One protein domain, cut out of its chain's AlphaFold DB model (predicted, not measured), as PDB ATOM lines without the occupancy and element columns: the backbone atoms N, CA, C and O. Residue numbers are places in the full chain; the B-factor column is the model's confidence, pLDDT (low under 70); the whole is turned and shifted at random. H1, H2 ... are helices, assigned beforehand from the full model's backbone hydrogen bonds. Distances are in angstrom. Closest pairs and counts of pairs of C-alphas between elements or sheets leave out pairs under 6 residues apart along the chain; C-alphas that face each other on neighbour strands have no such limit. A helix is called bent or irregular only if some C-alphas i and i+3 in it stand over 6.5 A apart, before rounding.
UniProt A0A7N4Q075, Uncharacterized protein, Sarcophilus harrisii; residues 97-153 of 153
ATOM      1  N   THR A  97      50.488  -5.347   8.525       92.12
ATOM      2  CA  THR A  97      50.612  -3.890   8.480       92.12
ATOM      3  C   THR A  97      50.887  -3.401   7.056       92.12
ATOM      4  O   THR A  97      51.353  -4.155   6.195       92.12
ATOM      5  N   ASP A  98      50.606  -2.127   6.791       88.81
ATOM      6  CA  ASP A  98      50.825  -1.531   5.467       88.81
ATOM      7  C   ASP A  98      52.302  -1.546   5.054       88.81
ATOM      8  O   ASP A  98      52.615  -1.786   3.886       88.81
ATOM      9  N   GLU A  99      53.208  -1.386   6.021       88.88
ATOM     10  CA  GLU A  99      54.655  -1.450   5.803       88.88
ATOM     11  C   GLU A  99      55.098  -2.849   5.348       88.88
ATOM     12  O   GLU A  99      55.784  -3.010   4.338       88.88
ATOM     13  N   GLU A 100      54.631  -3.902   6.023       91.00
ATOM     14  CA  GLU A 100      54.945  -5.283   5.637       91.00
ATOM     15  C   GLU A 100      54.408  -5.621   4.238       91.00
ATOM     16  O   GLU A 100      55.061  -6.323   3.458       91.00
ATOM     17  N   ARG A 101      53.221  -5.110   3.886       91.25
ATOM     18  CA  ARG A 101      52.640  -5.287   2.545       91.25
ATOM     19  C   ARG A 101      53.466  -4.572   1.480       91.25
ATOM     20  O   ARG A 101      53.656  -5.126   0.393       91.25
ATOM     21  N   LEU A 102      53.958  -3.371   1.781       88.00
ATOM     22  CA  LEU A 102      54.828  -2.609   0.891       88.00
ATOM     23  C   LEU A 102      56.135  -3.366   0.633       88.00
ATOM     24  O   LEU A 102      56.480  -3.591  -0.527       88.00
ATOM     25  N   MET A 103      56.793  -3.858   1.683       88.69
ATOM     26  CA  MET A 103      58.036  -4.631   1.574       88.69
ATOM     27  C   MET A 103      57.866  -5.905   0.739       88.69
ATOM     28  O   MET A 103      58.700  -6.214  -0.114       88.69
ATOM     29  N   MET A 104      56.755  -6.629   0.907       90.12
ATOM     30  CA  MET A 104      56.458  -7.813   0.089       90.12
ATOM     31  C   MET A 104      56.217  -7.460  -1.381       90.12
ATOM     32  O   MET A 104      56.636  -8.204  -2.269       90.12
ATOM     33  N   ARG A 105      55.575  -6.321  -1.661       90.31
ATOM     34  CA  ARG A 105      55.386  -5.832  -3.031       90.31
ATOM     35  C   ARG A 105      56.715  -5.429  -3.667       90.31
ATOM     36  O   ARG A 105      56.954  -5.804  -4.811       90.31
ATOM     37  N   ILE A 106      57.577  -4.731  -2.927       90.06
ATOM     38  CA  ILE A 106      58.938  -4.384  -3.360       90.06
ATOM     39  C   ILE A 106      59.713  -5.656  -3.693       90.06
ATOM     40  O   ILE A 106      60.249  -5.769  -4.787       90.06
ATOM     41  N   LYS A 107      59.697  -6.658  -2.809       90.75
ATOM     42  CA  LYS A 107      60.366  -7.942  -3.050       90.75
ATOM     43  C   LYS A 107      59.805  -8.684  -4.267       90.75
ATOM     44  O   LYS A 107      60.564  -9.310  -4.995       90.75
ATOM     45  N   LYS A 108      58.485  -8.642  -4.474       91.12
ATOM     46  CA  LYS A 108      57.817  -9.369  -5.561       91.12
ATOM     47  C   LYS A 108      58.027  -8.724  -6.932       91.12
ATOM     48  O   LYS A 108      58.161  -9.446  -7.909       91.12
ATOM     49  N   PHE A 109      58.017  -7.396  -7.003       90.44
ATOM     50  CA  PHE A 109      58.001  -6.654  -8.271       90.44
ATOM     51  C   PHE A 109      59.217  -5.743  -8.476       90.44
ATOM     52  O   PHE A 109      59.297  -5.063  -9.491       90.44
ATOM     53  N   GLY A 110      60.149  -5.691  -7.523       83.56
ATOM     54  CA  GLY A 110      61.346  -4.855  -7.606       83.56
ATOM     55  C   GLY A 110      61.065  -3.351  -7.546       83.56
ATOM     56  O   GLY A 110      61.791  -2.577  -8.161       83.56
ATOM     57  N   ILE A 111      60.009  -2.912  -6.845       76.62
ATOM     58  CA  ILE A 111      59.684  -1.478  -6.764       76.62
ATOM     59  C   ILE A 111      60.777  -0.759  -5.968       76.62
ATOM     60  O   ILE A 111      60.930  -0.988  -4.772       76.62
ATOM     61  N   ILE A 112      61.510   0.142  -6.616       70.69
ATOM     62  CA  ILE A 112      62.496   0.986  -5.947       70.69
ATOM     63  C   ILE A 112      61.732   2.014  -5.110       70.69
ATOM     64  O   ILE A 112      61.091   2.918  -5.648       70.69
ATOM     65  N   SER A 113      61.785   1.878  -3.787       65.19
ATOM     66  CA  SER A 113      61.242   2.849  -2.835       65.19
ATOM     67  C   SER A 113      62.142   4.087  -2.757       65.19
ATOM     68  O   SER A 113      62.662   4.420  -1.698       65.19
ATOM     69  N   ASN A 114      62.376   4.749  -3.888       58.75
ATOM     70  CA  ASN A 114      62.941   6.090  -3.886       58.75
ATOM     71  C   ASN A 114      61.776   7.063  -3.709       58.75
ATOM     72  O   ASN A 114      60.894   7.153  -4.567       58.75
ATOM     73  N   ASP A 115      61.777   7.797  -2.595       56.81
ATOM     74  CA  ASP A 115      60.800   8.854  -2.294       56.81
ATOM     75  C   ASP A 115      60.683   9.905  -3.413       56.81
ATOM     76  O   ASP A 115      59.682  10.612  -3.523       56.81
ATOM     77  N   GLU A 116      61.663   9.967  -4.315       52.03
ATOM     78  CA  GLU A 116      61.662  10.827  -5.496       52.03
ATOM     79  C   GLU A 116      60.542  10.502  -6.499       52.03
ATOM     80  O   GLU A 116      60.012  11.418  -7.132       52.03
ATOM     81  N   PHE A 117      60.069   9.251  -6.576       50.84
ATOM     82  CA  PHE A 117      58.929   8.883  -7.431       50.84
ATOM     83  C   PHE A 117      57.566   9.243  -6.828       50.84
ATOM     84  O   PHE A 117      56.546   9.156  -7.515       50.84
ATOM     85  N   ARG A 118      57.506   9.710  -5.570       53.91
ATOM     86  CA  ARG A 118      56.262  10.264  -4.995       53.91
ATOM     87  C   ARG A 118      55.888  11.622  -5.591       53.91
ATOM     88  O   ARG A 118      54.779  12.097  -5.372       53.91
ATOM     89  N   LYS A 119      56.765  12.203  -6.415       55.66
ATOM     90  CA  LYS A 119      56.454  13.296  -7.346       55.66
ATOM     91  C   LYS A 119      55.997  12.765  -8.712       55.66
ATOM     92  O   LYS A 119      56.284  13.376  -9.737       55.66
ATOM     93  N   SER A 120      55.324  11.613  -8.754       51.62
ATOM     94  CA  SER A 120      54.787  11.097 -10.010       51.62
ATOM     95  C   SER A 120      53.749  12.082 -10.575       51.62
ATOM     96  O   SER A 120      52.953  12.649  -9.813       51.62
ATOM     97  N   PRO A 121      53.700  12.283 -11.906       53.50
ATOM     98  CA  PRO A 121      52.709  13.150 -12.545       53.50
ATOM     99  C   PRO A 121      51.261  12.829 -12.138       53.50
ATOM    100  O   PRO A 121      50.423  13.724 -12.105       53.50
ATOM    101  N   GLY A 122      50.974  11.586 -11.732       55.81
ATOM    102  CA  GLY A 122      49.660  11.156 -11.252       55.81
ATOM    103  C   GLY A 122      49.143  11.922 -10.025       55.81
ATOM    104  O   GLY A 122      47.960  12.246  -9.975       55.81
ATOM    105  N   ALA A 123      50.003  12.291  -9.069       54.31
ATOM    106  CA  ALA A 123      49.569  13.066  -7.898       54.31
ATOM    107  C   ALA A 123      49.135  14.498  -8.276       54.31
ATOM    108  O   ALA A 123      48.198  15.047  -7.692       54.31
ATOM    109  N   SER A 124      49.772  15.068  -9.306       54.38
ATOM    110  CA  SER A 124      49.381  16.346  -9.913       54.38
ATOM    111  C   SER A 124      48.084  16.212 -10.720       54.38
ATOM    112  O   SER A 124      47.187  17.044 -10.592       54.38
ATOM    113  N   CYS A 125      47.927  15.117 -11.475       53.38
ATOM    114  CA  CYS A 125      46.746  14.860 -12.304       53.38
ATOM    115  C   CYS A 125      45.448  14.689 -11.497       53.38
ATOM    116  O   CYS A 125      44.385  15.068 -11.981       53.38
ATOM    117  N   PHE A 126      45.520  14.164 -10.269       62.75
ATOM    118  CA  PHE A 126      44.350  13.973  -9.396       62.75
ATOM    119  C   PHE A 126      44.205  15.037  -8.294       62.75
ATOM    120  O   PHE A 126      43.297  14.953  -7.470       62.75
ATOM    121  N   GLY A 127      45.060  16.067  -8.279       56.28
ATOM    122  CA  GLY A 127      44.911  17.227  -7.394       56.28
ATOM    123  C   GLY A 127      45.113  16.952  -5.898       56.28
ATOM    124  O   GLY A 127      44.746  17.795  -5.076       56.28
ATOM    125  N   PHE A 128      45.705  15.815  -5.525       50.44
ATOM    126  CA  PHE A 128      46.067  15.519  -4.140       50.44
ATOM    127  C   PHE A 128      47.469  16.059  -3.845       50.44
ATOM    128  O   PHE A 128      48.477  15.375  -4.008       50.44
ATOM    129  N   SER A 129      47.541  17.309  -3.385       54.47
ATOM    130  CA  SER A 129      48.751  17.812  -2.736       54.47
ATOM    131  C   SER A 129      48.722  17.384  -1.269       54.47
ATOM    132  O   SER A 129      47.975  17.950  -0.478       54.47
ATOM    133  N   MET A 130      49.549  16.406  -0.887       51.50
ATOM    134  CA  MET A 130      49.771  16.038   0.523       51.50
ATOM    135  C   MET A 130      50.625  17.071   1.285       51.50
ATOM    136  O   MET A 130      51.217  16.759   2.315       51.50
ATOM    137  N   ALA A 131      50.710  18.310   0.794       53.34
ATOM    138  CA  ALA A 131      51.261  19.414   1.561       53.34
ATOM    139  C   ALA A 131      50.239  19.805   2.636       53.34
ATOM    140  O   ALA A 131      49.358  20.642   2.420       53.34
ATOM    141  N   THR A 132      50.356  19.163   3.797       49.38
ATOM    142  CA  THR A 132      49.734  19.573   5.056       49.38
ATOM    143  C   THR A 132      49.910  21.084   5.233       49.38
ATOM    144  O   THR A 132      51.017  21.548   5.502       49.38
ATOM    145  N   GLY A 133      48.839  21.858   5.026       50.16
ATOM    146  CA  GLY A 133      48.817  23.294   5.333       50.16
ATOM    147  C   GLY A 133      48.207  24.240   4.290       50.16
ATOM    148  O   GLY A 133      48.014  25.408   4.610       50.16
ATOM    149  N   LYS A 134      47.861  23.794   3.071       51.12
ATOM    150  CA  LYS A 134      47.264  24.671   2.027       51.12
ATOM    151  C   LYS A 134      45.778  24.426   1.738       51.12
ATOM    152  O   LYS A 134      45.260  24.851   0.707       51.12
ATOM    153  N   GLU A 135      45.073  23.761   2.644       51.28
ATOM    154  CA  GLU A 135      43.709  23.279   2.398       51.28
ATOM    155  C   GLU A 135      42.685  24.423   2.235       51.28
ATOM    156  O   GLU A 135      41.887  24.418   1.298       51.28
ATOM    157  N   VAL A 136      42.788  25.482   3.048       51.59
ATOM    158  CA  VAL A 136      41.802  26.584   3.077       51.59
ATOM    159  C   VAL A 136      41.845  27.466   1.819       51.59
ATOM    160  O   VAL A 136      40.811  27.931   1.340       51.59
ATOM    161  N   SER A 137      43.030  27.677   1.234       51.97
ATOM    162  CA  SER A 137      43.196  28.546   0.056       51.97
ATOM    163  C   SER A 137      42.621  27.924  -1.220       51.97
ATOM    164  O   SER A 137      42.101  28.648  -2.068       51.97
ATOM    165  N   THR A 138      42.680  26.597  -1.357       66.88
ATOM    166  CA  THR A 138      42.187  25.924  -2.567       66.88
ATOM    167  C   THR A 138      40.665  25.780  -2.580       66.88
ATOM    168  O   THR A 138      40.063  25.777  -3.653       66.88
ATOM    169  N   ASP A 139      40.024  25.710  -1.409       72.88
ATOM    170  CA  ASP A 139      38.569  25.571  -1.285       72.88
ATOM    171  C   ASP A 139      37.817  26.838  -1.722       72.88
ATOM    172  O   ASP A 139      36.871  26.770  -2.513       72.88
ATOM    173  N   MET A 140      38.285  28.017  -1.300       77.50
ATOM    174  CA  MET A 140      37.667  29.291  -1.692       77.50
ATOM    175  C   MET A 140      37.773  29.548  -3.201       77.50
ATOM    176  O   MET A 140      36.831  30.044  -3.823       77.50
ATOM    177  N   GLU A 141      38.880  29.146  -3.824       80.25
ATOM    178  CA  GLU A 141      39.051  29.250  -5.272       80.25
ATOM    179  C   GLU A 141      38.166  28.259  -6.045       80.25
ATOM    180  O   GLU A 141      37.604  28.608  -7.086       80.25
ATOM    181  N   LYS A 142      37.968  27.044  -5.518       84.75
ATOM    182  CA  LYS A 142      37.019  26.070  -6.081       84.75
ATOM    183  C   LYS A 142      35.581  26.591  -6.011       84.75
ATOM    184  O   LYS A 142      34.864  26.499  -7.009       84.75
ATOM    185  N   LYS A 143      35.175  27.190  -4.883       85.31
ATOM    186  CA  LYS A 143      33.856  27.828  -4.720       85.31
ATOM    187  C   LYS A 143      33.658  28.979  -5.703       85.31
ATOM    188  O   LYS A 143      32.642  29.003  -6.390       85.31
ATOM    189  N   ARG A 144      34.653  29.862  -5.854       87.56
ATOM    190  CA  ARG A 144      34.623  30.954  -6.843       87.56
ATOM    191  C   ARG A 144      34.476  30.431  -8.275       87.56
ATOM    192  O   ARG A 144      33.590  30.874  -8.993       87.56
ATOM    193  N   LYS A 145      35.287  29.447  -8.683       89.31
ATOM    194  CA  LYS A 145      35.212  28.860 -10.035       89.31
ATOM    195  C   LYS A 145      33.890  28.138 -10.292       89.31
ATOM    196  O   LYS A 145      33.397  28.161 -11.415       89.31
ATOM    197  N   ARG A 146      33.307  27.485  -9.279       88.94
ATOM    198  CA  ARG A 146      31.970  26.885  -9.392       88.94
ATOM    199  C   ARG A 146      30.907  27.968  -9.566       88.94
ATOM    200  O   ARG A 146      30.068  27.814 -10.444       88.94
ATOM    201  N   LEU A 147      30.992  29.056  -8.801       90.19
ATOM    202  CA  LEU A 147      30.088  30.199  -8.911       90.19
ATOM    203  C   LEU A 147      30.167  30.871 -10.293       90.19
ATOM    204  O   LEU A 147      29.140  31.191 -10.874       90.19
ATOM    205  N   GLU A 148      31.365  31.019 -10.860       87.06
ATOM    206  CA  GLU A 148      31.550  31.552 -12.221       87.06
ATOM    207  C   GLU A 148      30.976  30.634 -13.308       87.06
ATOM    208  O   GLU A 148      30.487  31.115 -14.326       87.06
ATOM    209  N   ARG A 149      31.042  29.312 -13.114       93.44
ATOM    210  CA  ARG A 149      30.594  28.329 -14.114       93.44
ATOM    211  C   ARG A 149      29.104  28.024 -14.045       93.44
ATOM    212  O   ARG A 149      28.494  27.778 -15.077       93.44
ATOM    213  N   PHE A 150      28.554  27.973 -12.838       91.69
ATOM    214  CA  PHE A 150      27.210  27.458 -12.581       91.69
ATOM    215  C   PHE A 150      26.298  28.475 -11.884       91.69
ATOM    216  O   PHE A 150      25.119  28.190 -11.709       91.69
ATOM    217  N   GLY A 151      26.807  29.655 -11.512       80.62
ATOM    218  CA  GLY A 151      26.064  30.635 -10.720       80.62
ATOM    219  C   GLY A 151      25.913  30.221  -9.254       80.62
ATOM    220  O   GLY A 151      26.519  29.248  -8.794       80.62
ATOM    221  N   LEU A 152      25.120  30.990  -8.499       78.06
ATOM    222  CA  LEU A 152      24.639  30.542  -7.192       78.06
ATOM    223  C   LEU A 152      23.648  29.396  -7.437       78.06
ATOM    224  O   LEU A 152      22.630  29.612  -8.092       78.06
ATOM    225  N   LEU A 153      23.962  28.207  -6.921       61.34
ATOM    226  CA  LEU A 153      22.942  27.206  -6.600       61.34
ATOM    227  C   LEU A 153      22.166  27.666  -5.364       61.34
ATOM    228  O   LEU A 153      22.836  28.161  -4.426       61.34
TER     229      LEU A 153
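Overview. This is residues 97 to 153 of the 153 residues of an uncharacterized protein of Sarcophilus harrisii (UniProt A0A7N4Q075). The printed part is an open, drawn-out string of four helices with no common core: H1 lies at one end, the longer H4 at the other, and the short H2 and H3 come one after the other between them. No helix touches another, and the link from H3 to H4 swings round before H4 begins. There are 57 residues with four named helices, H1, H2, H3 and H4 in that order along the chain, and no named strand; the class is all helix. The whole is extended, with a radius of gyration of the C-alphas of 18.1 A, and its outline is a rod spanning 52 by 21 by 20 A.

Along the chain. H1 holds residues 98 to 109 and is 16.3 A from first to last C-alpha, beginning at C-alpha 98 at (50.825, -1.531, 5.467). H2 holds residues 115 to 119, 8.0 A long, and H3 holds residues 121 to 125, 6.2 A long. H2 is neither bent nor irregular, but only just: C-alphas 116 and 119 are 6.1 A apart. H4, the longest helix with 16 residues, holds residues 135 to 150 and is 22.7 A long, from C-alpha 135 at (43.709, 23.279, 2.398) to C-alpha 150 at (27.210, 27.458, -12.581).

Arrangement. H1 and H2 are apart, although the link of 5 residues between them is tight. H1 is also apart from H3 and from H4. H2 and H3 meet only through their link, the single residue Ser 120, which is tight. H3 and H4 are apart, with a short link of 9 residues between them, residues 126 to 134; H3 ends before it at C-alpha 125 at (46.746, 14.860, -12.304), and H4 begins after it at C-alpha 135. H2 and H4 are apart. In H1 and H3 every O i to N i+4 pair is within hydrogen-bond range. In H4 9 of 12 such pairs are within range, and in H2 0 of 1, while 2 of 2 O i to N i+3 pairs of H2 are.

Size, cuts and confidence. The two C-alphas farthest apart are those of Lys 107 and Leu 152, at 52.7 A; those of Thr 97 and Leu 153, the first and last printed, are 44.3 A apart. Residues 114 to 142 stand free, of which 115 to 119 belong to H2, 121 to 125 to H3 and 135 to 142 to H4. The printed part has no cut, no link is long, and residue 153 is the chain's last. The mean pLDDT of the printed part is 71.4; residues 113 to 138 and residue 153 are under 70, and H2 and H3 each have a mean of 54, against 90 for H1 and 78 for H4.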